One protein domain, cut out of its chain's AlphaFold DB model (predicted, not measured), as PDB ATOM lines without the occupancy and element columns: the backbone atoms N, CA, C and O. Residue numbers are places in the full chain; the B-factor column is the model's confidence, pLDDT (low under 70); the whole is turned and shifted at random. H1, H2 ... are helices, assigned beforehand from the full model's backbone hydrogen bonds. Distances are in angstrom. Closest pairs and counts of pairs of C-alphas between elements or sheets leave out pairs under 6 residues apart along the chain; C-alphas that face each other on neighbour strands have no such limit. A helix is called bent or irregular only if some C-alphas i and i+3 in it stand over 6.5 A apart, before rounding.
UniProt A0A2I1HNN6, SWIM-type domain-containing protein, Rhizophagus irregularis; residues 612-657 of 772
ATOM      1  N   THR A 612     -12.896 -39.754 -16.490       43.19
ATOM      2  CA  THR A 612     -14.353 -39.567 -16.443       43.19
ATOM      3  C   THR A 612     -14.879 -38.716 -17.610       43.19
ATOM      4  O   THR A 612     -15.917 -39.034 -18.194       43.19
ATOM      5  N   VAL A 613     -14.172 -37.646 -18.000       46.53
ATOM      6  CA  VAL A 613     -14.543 -36.796 -19.149       46.53
ATOM      7  C   VAL A 613     -14.353 -37.549 -20.469       46.53
ATOM      8  O   VAL A 613     -15.237 -37.494 -21.329       46.53
ATOM      9  N   LYS A 614     -13.267 -38.322 -20.618       50.25
ATOM     10  CA  LYS A 614     -13.044 -39.177 -21.801       50.25
ATOM     11  C   LYS A 614     -14.138 -40.240 -21.946       50.25
ATOM     12  O   LYS A 614     -14.695 -40.402 -23.034       50.25
ATOM     13  N   GLN A 615     -14.505 -40.915 -20.857       54.38
ATOM     14  CA  GLN A 615     -15.581 -41.911 -20.840       54.38
ATOM     15  C   GLN A 615     -16.944 -41.288 -21.183       54.38
ATOM     16  O   GLN A 615     -17.657 -41.807 -22.045       54.38
ATOM     17  N   ASN A 616     -17.273 -40.125 -20.613       53.41
ATOM     18  CA  ASN A 616     -18.502 -39.393 -20.939       53.41
ATOM     19  C   ASN A 616     -18.551 -38.930 -22.408       53.41
ATOM     20  O   ASN A 616     -19.601 -39.016 -23.051       53.41
ATOM     21  N   LEU A 617     -17.424 -38.502 -22.984       49.50
ATOM     22  CA  LEU A 617     -17.328 -38.198 -24.416       49.50
ATOM     23  C   LEU A 617     -17.473 -39.459 -25.279       49.50
ATOM     24  O   LEU A 617     -18.215 -39.426 -26.260       49.50
ATOM     25  N   SER A 618     -16.868 -40.587 -24.889       61.84
ATOM     26  CA  SER A 618     -17.063 -41.890 -25.546       61.84
ATOM     27  C   SER A 618     -18.540 -42.302 -25.550       61.84
ATOM     28  O   SER A 618     -19.074 -42.697 -26.588       61.84
ATOM     29  N   HIS A 619     -19.243 -42.137 -24.424       60.50
ATOM     30  CA  HIS A 619     -20.684 -42.383 -24.324       60.50
ATOM     31  C   HIS A 619     -21.492 -41.445 -25.231       60.50
ATOM     32  O   HIS A 619     -22.372 -41.910 -25.956       60.50
ATOM     33  N   LYS A 620     -21.160 -40.148 -25.274       57.50
ATOM     34  CA  LYS A 620     -21.818 -39.164 -26.152       57.50
ATOM     35  C   LYS A 620     -21.603 -39.468 -27.641       57.50
ATOM     36  O   LYS A 620     -22.541 -39.339 -28.426       57.50
ATOM     37  N   VAL A 621     -20.409 -39.917 -28.036       67.00
ATOM     38  CA  VAL A 621     -20.103 -40.354 -29.412       67.00
ATOM     39  C   VAL A 621     -20.894 -41.614 -29.771       67.00
ATOM     40  O   VAL A 621     -21.602 -41.608 -30.778       67.00
ATOM     41  N   LYS A 622     -20.860 -42.652 -28.923       66.88
ATOM     42  CA  LYS A 622     -21.623 -43.901 -29.115       66.88
ATOM     43  C   LYS A 622     -23.131 -43.638 -29.213       66.88
ATOM     44  O   LYS A 622     -23.785 -44.160 -30.113       66.88
ATOM     45  N   TYR A 623     -23.672 -42.770 -28.354       71.69
ATOM     46  CA  TYR A 623     -25.072 -42.338 -28.398       71.69
ATOM     47  C   TYR A 623     -25.415 -41.624 -29.713       71.69
ATOM     48  O   TYR A 623     -26.358 -42.015 -30.398       71.69
ATOM     49  N   ASN A 624     -24.625 -40.624 -30.118       62.38
ATOM     50  CA  ASN A 624     -24.848 -39.892 -31.369       62.38
ATOM     51  C   ASN A 624     -24.758 -40.805 -32.606       62.38
ATOM     52  O   ASN A 624     -25.540 -40.652 -33.546       62.38
ATOM     53  N   GLN A 625     -23.844 -41.777 -32.599       74.00
ATOM     54  CA  GLN A 625     -23.729 -42.793 -33.643       74.00
ATOM     55  C   GLN A 625     -24.953 -43.722 -33.673       74.00
ATOM     56  O   GLN A 625     -25.490 -43.969 -34.753       74.00
ATOM     57  N   GLY A 626     -25.451 -44.162 -32.512       73.69
ATOM     58  CA  GLY A 626     -26.703 -44.915 -32.392       73.69
ATOM     59  C   GLY A 626     -27.912 -44.140 -32.925       73.69
ATOM     60  O   GLY A 626     -28.647 -44.654 -33.763       73.69
ATOM     61  N   ILE A 627     -28.070 -42.869 -32.536       77.62
ATOM     62  CA  ILE A 627     -29.132 -41.979 -33.040       77.62
ATOM     63  C   ILE A 627     -29.025 -41.768 -34.559       77.62
ATOM     64  O   ILE A 627     -30.047 -41.727 -35.243       77.62
ATOM     65  N   ARG A 628     -27.810 -41.671 -35.116       79.88
ATOM     66  CA  ARG A 628     -27.592 -41.576 -36.569       79.88
ATOM     67  C   ARG A 628     -28.066 -42.834 -37.302       79.88
ATOM     68  O   ARG A 628     -28.734 -42.709 -38.326       79.88
ATOM     69  N   TYR A 629     -27.759 -44.027 -36.785       83.31
ATOM     70  CA  TYR A 629     -28.251 -45.276 -37.372       83.31
ATOM     71  C   TYR A 629     -29.765 -45.437 -37.201       83.31
ATOM     72  O   TYR A 629     -30.432 -45.779 -38.169       83.31
ATOM     73  N   ALA A 630     -30.318 -45.110 -36.028       85.25
ATOM     74  CA  ALA A 630     -31.759 -45.158 -35.777       85.25
ATOM     75  C   ALA A 630     -32.542 -44.254 -36.744       85.25
ATOM     76  O   ALA A 630     -33.507 -44.708 -37.349       85.25
ATOM     77  N   LYS A 631     -32.083 -43.014 -36.973       83.75
ATOM     78  CA  LYS A 631     -32.680 -42.118 -37.979       83.75
ATOM     79  C   LYS A 631     -32.623 -42.705 -39.391       83.75
ATOM     80  O   LYS A 631     -33.628 -42.679 -40.087       83.75
ATOM     81  N   LYS A 632     -31.481 -43.270 -39.810       90.00
ATOM     82  CA  LYS A 632     -31.375 -43.899 -41.138       90.00
ATOM     83  C   LYS A 632     -32.292 -45.125 -41.270       90.00
ATOM     84  O   LYS A 632     -32.910 -45.290 -42.313       90.00
ATOM     85  N   ALA A 633     -32.394 -45.953 -40.230       88.06
ATOM     86  CA  ALA A 633     -33.271 -47.123 -40.218       88.06
ATOM     87  C   ALA A 633     -34.756 -46.733 -40.283       88.06
ATOM     88  O   ALA A 633     -35.492 -47.325 -41.061       88.06
ATOM     89  N   VAL A 634     -35.181 -45.711 -39.530       90.00
ATOM     90  CA  VAL A 634     -36.561 -45.195 -39.577       90.00
ATOM     91  C   VAL A 634     -36.895 -44.615 -40.952       90.00
ATOM     92  O   VAL A 634     -37.946 -44.942 -41.487       90.00
ATOM     93  N   ASN A 635     -36.003 -43.823 -41.559       87.50
ATOM     94  CA  ASN A 635     -36.224 -43.309 -42.915       87.50
ATOM     95  C   ASN A 635     -36.377 -44.444 -43.941       87.50
ATOM     96  O   ASN A 635     -37.332 -44.434 -44.704       87.50
ATOM     97  N   LEU A 636     -35.493 -45.450 -43.914       88.19
ATOM     98  CA  LEU A 636     -35.594 -46.611 -44.807       88.19
ATOM     99  C   LEU A 636     -36.874 -47.426 -44.563       88.19
ATOM    100  O   LEU A 636     -37.482 -47.896 -45.516       88.19
ATOM    101  N   ALA A 637     -37.312 -47.569 -43.309       90.62
ATOM    102  CA  ALA A 637     -38.547 -48.278 -42.990       90.62
ATOM    103  C   ALA A 637     -39.804 -47.534 -43.477       90.62
ATOM    104  O   ALA A 637     -40.742 -48.185 -43.920       90.62
ATOM    105  N   LEU A 638     -39.796 -46.194 -43.456       88.81
ATOM    106  CA  LEU A 638     -40.845 -45.346 -44.043       88.81
ATOM    107  C   LEU A 638     -40.823 -45.384 -45.584       88.81
ATOM    108  O   LEU A 638     -41.872 -45.404 -46.216       88.81
ATOM    109  N   GLU A 639     -39.637 -45.415 -46.200       89.69
ATOM    110  CA  GLU A 639     -39.472 -45.549 -47.658       89.69
ATOM    111  C   GLU A 639     -39.896 -46.938 -48.179       89.69
ATOM    112  O   GLU A 639     -40.286 -47.065 -49.339       89.69
ATOM    113  N   MET A 640     -39.837 -47.974 -47.332       90.56
ATOM    114  CA  MET A 640     -40.168 -49.365 -47.677       90.56
ATOM    115  C   MET A 640     -41.505 -49.873 -47.105       90.56
ATOM    116  O   MET A 640     -41.901 -50.990 -47.438       90.56
ATOM    117  N   GLY A 641     -42.199 -49.101 -46.261       87.44
ATOM    118  CA  GLY A 641     -43.455 -49.509 -45.613       87.44
ATOM    119  C   GLY A 641     -43.310 -50.693 -44.644       87.44
ATOM    120  O   GLY A 641     -44.169 -51.575 -44.612       87.44
ATOM    121  N   CYS A 642     -42.193 -50.768 -43.911       91.81
ATOM    122  CA  CYS A 642     -41.880 -51.845 -42.959       91.81
ATOM    123  C   CYS A 642     -41.647 -51.345 -41.517       91.81
ATOM    124  O   CYS A 642     -40.915 -51.947 -40.724       91.81
ATOM    125  N   GLU A 643     -42.295 -50.239 -41.147       93.69
ATOM    126  CA  GLU A 643     -42.170 -49.580 -39.846       93.69
ATOM    127  C   GLU A 643     -42.511 -50.517 -38.682       93.69
ATOM    128  O   GLU A 643     -41.818 -50.506 -37.663       93.69
ATOM    129  N   ASP A 644     -43.533 -51.364 -38.831       89.31
ATOM    130  CA  ASP A 644     -43.950 -52.321 -37.801       89.31
ATOM    131  C   ASP A 644     -42.906 -53.415 -37.528       89.31
ATOM    132  O   ASP A 644     -42.754 -53.846 -36.380       89.31
ATOM    133  N   GLU A 645     -42.130 -53.830 -38.534       91.31
ATOM    134  CA  GLU A 645     -41.031 -54.781 -38.339       91.31
ATOM    135  C   GLU A 645     -39.897 -54.133 -37.533       91.31
ATOM    136  O   GLU A 645     -39.457 -54.682 -36.518       91.31
ATOM    137  N   LEU A 646     -39.488 -52.917 -37.916       91.25
ATOM    138  CA  LEU A 646     -38.483 -52.144 -37.183       91.25
ATOM    139  C   LEU A 646     -38.936 -51.846 -35.743       91.25
ATOM    140  O   LEU A 646     -38.166 -52.036 -34.798       91.25
ATOM    141  N   ASN A 647     -40.192 -51.434 -35.556       90.19
ATOM    142  CA  ASN A 647     -40.784 -51.179 -34.243       90.19
ATOM    143  C   ASN A 647     -40.780 -52.440 -33.369       90.19
ATOM    144  O   ASN A 647     -40.419 -52.367 -32.192       90.19
ATOM    145  N   LYS A 648     -41.135 -53.603 -33.929       92.44
ATOM    146  CA  LYS A 648     -41.125 -54.886 -33.217       92.44
ATOM    147  C   LYS A 648     -39.710 -55.301 -32.810       92.44
ATOM    148  O   LYS A 648     -39.492 -55.614 -31.638       92.44
ATOM    149  N   LEU A 649     -38.741 -55.229 -33.727       92.94
ATOM    150  CA  LEU A 649     -37.329 -55.522 -33.449       92.94
ATOM    151  C   LEU A 649     -36.770 -54.630 -32.329       92.94
ATOM    152  O   LEU A 649     -36.115 -55.125 -31.409       92.94
ATOM    153  N   LEU A 650     -37.070 -53.326 -32.362       90.56
ATOM    154  CA  LEU A 650     -36.662 -52.381 -31.319       90.56
ATOM    155  C   LEU A 650     -37.334 -52.688 -29.974       90.56
ATOM    156  O   LEU A 650     -36.649 -52.738 -28.952       90.56
ATOM    157  N   GLN A 651     -38.647 -52.942 -29.954       89.94
ATOM    158  CA  GLN A 651     -39.361 -53.309 -28.728       89.94
ATOM    159  C   GLN A 651     -38.815 -54.593 -28.096       89.94
ATOM    160  O   GLN A 651     -38.628 -54.641 -26.881       89.94
ATOM    161  N   ASP A 652     -38.565 -55.637 -28.886       92.25
ATOM    162  CA  ASP A 652     -38.102 -56.920 -28.356       92.25
ATOM    163  C   ASP A 652     -36.640 -56.843 -27.885       92.25
ATOM    164  O   ASP A 652     -36.312 -57.388 -26.827       92.25
ATOM    165  N   TRP A 653     -35.792 -56.053 -28.557       91.94
ATOM    166  CA  TRP A 653     -34.452 -55.717 -28.062       91.94
ATOM    167  C   TRP A 653     -34.503 -54.962 -26.724       91.94
ATOM    168  O   TRP A 653     -33.800 -55.344 -25.784       91.94
ATOM    169  N   ILE A 654     -35.371 -53.949 -26.595       89.25
ATOM    170  CA  ILE A 654     -35.574 -53.196 -25.343       89.25
ATOM    171  C   ILE A 654     -36.020 -54.144 -24.222       89.25
ATOM    172  O   ILE A 654     -35.342 -54.228 -23.197       89.25
ATOM    173  N   LYS A 655     -37.072 -54.947 -24.445       90.81
ATOM    174  CA  LYS A 655     -37.570 -55.941 -23.471       90.81
ATOM    175  C   LYS A 655     -36.476 -56.911 -23.020       90.81
ATOM    176  O   LYS A 655     -36.526 -57.394 -21.890       90.81
ATOM    177  N   VAL A 656     -35.531 -57.281 -23.890       92.81
ATOM    178  CA  VAL A 656     -34.385 -58.137 -23.529       92.81
ATOM    179  C   VAL A 656     -33.382 -57.376 -22.659       92.81
ATOM    180  O   VAL A 656     -33.007 -57.880 -21.602       92.81
ATOM    181  N   LYS A 657     -32.967 -56.164 -23.047       89.19
ATOM    182  CA  LYS A 657     -31.957 -55.401 -22.291       89.19
ATOM    183  C   LYS A 657     -32.468 -54.896 -20.941       89.19
ATOM    184  O   LYS A 657     -31.713 -54.935 -19.974       89.19
TER     185      LYS A 657
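AT A GLANCE: This is residues 612 to 657 of the 772 residues of the protein "SWIM-type domain-containing protein" of Rhizophagus irregularis (UniProt A0A2I1HNN6). Two helices make an open V with uneven arms: the long H1 runs out to the corner, and the shorter H2 folds back from there, meeting H1 near the corner and spreading away from it. The printed part has 46 residues, with two named helices, H1 then H2, and no named strand; the class is all helix. It is loose, with a radius of gyration of the C-alphas of 13.6 A, and flat, spanning 42 by 24 by 5 A.

IN THESE COORDINATES: Find C-alpha 612 at (-14.353, -39.567, -16.443); from there H1, residues 612 to 640, runs 41.7 A. H2, residues 643 to 657, covers 21.1 A and ends at C-alpha 657, at (-31.957, -55.401, -22.291).

HOW THE PARTS SIT: Look at Ala 637 and Glu 643, whose C-alphas, 5.0 A apart, are the closest of H1 and H2. The helices touch there, with residues 633 to 637 of H1 and 643 to 646 of H2 alone. They form a helical hairpin, running opposite ways at a shallow tilt of 31 degrees. In H1 and H2 every O i to N i+4 pair is within hydrogen-bond range.

THE WHOLE: The two C-alphas farthest apart, Thr 612 and Gly 641, are 42.4 A apart. The printed part has no cut, and the link is tight. Residues 612 to 629 and 651 to 657 stand free. Residues 612 to 622 and 624 have pLDDT under 70.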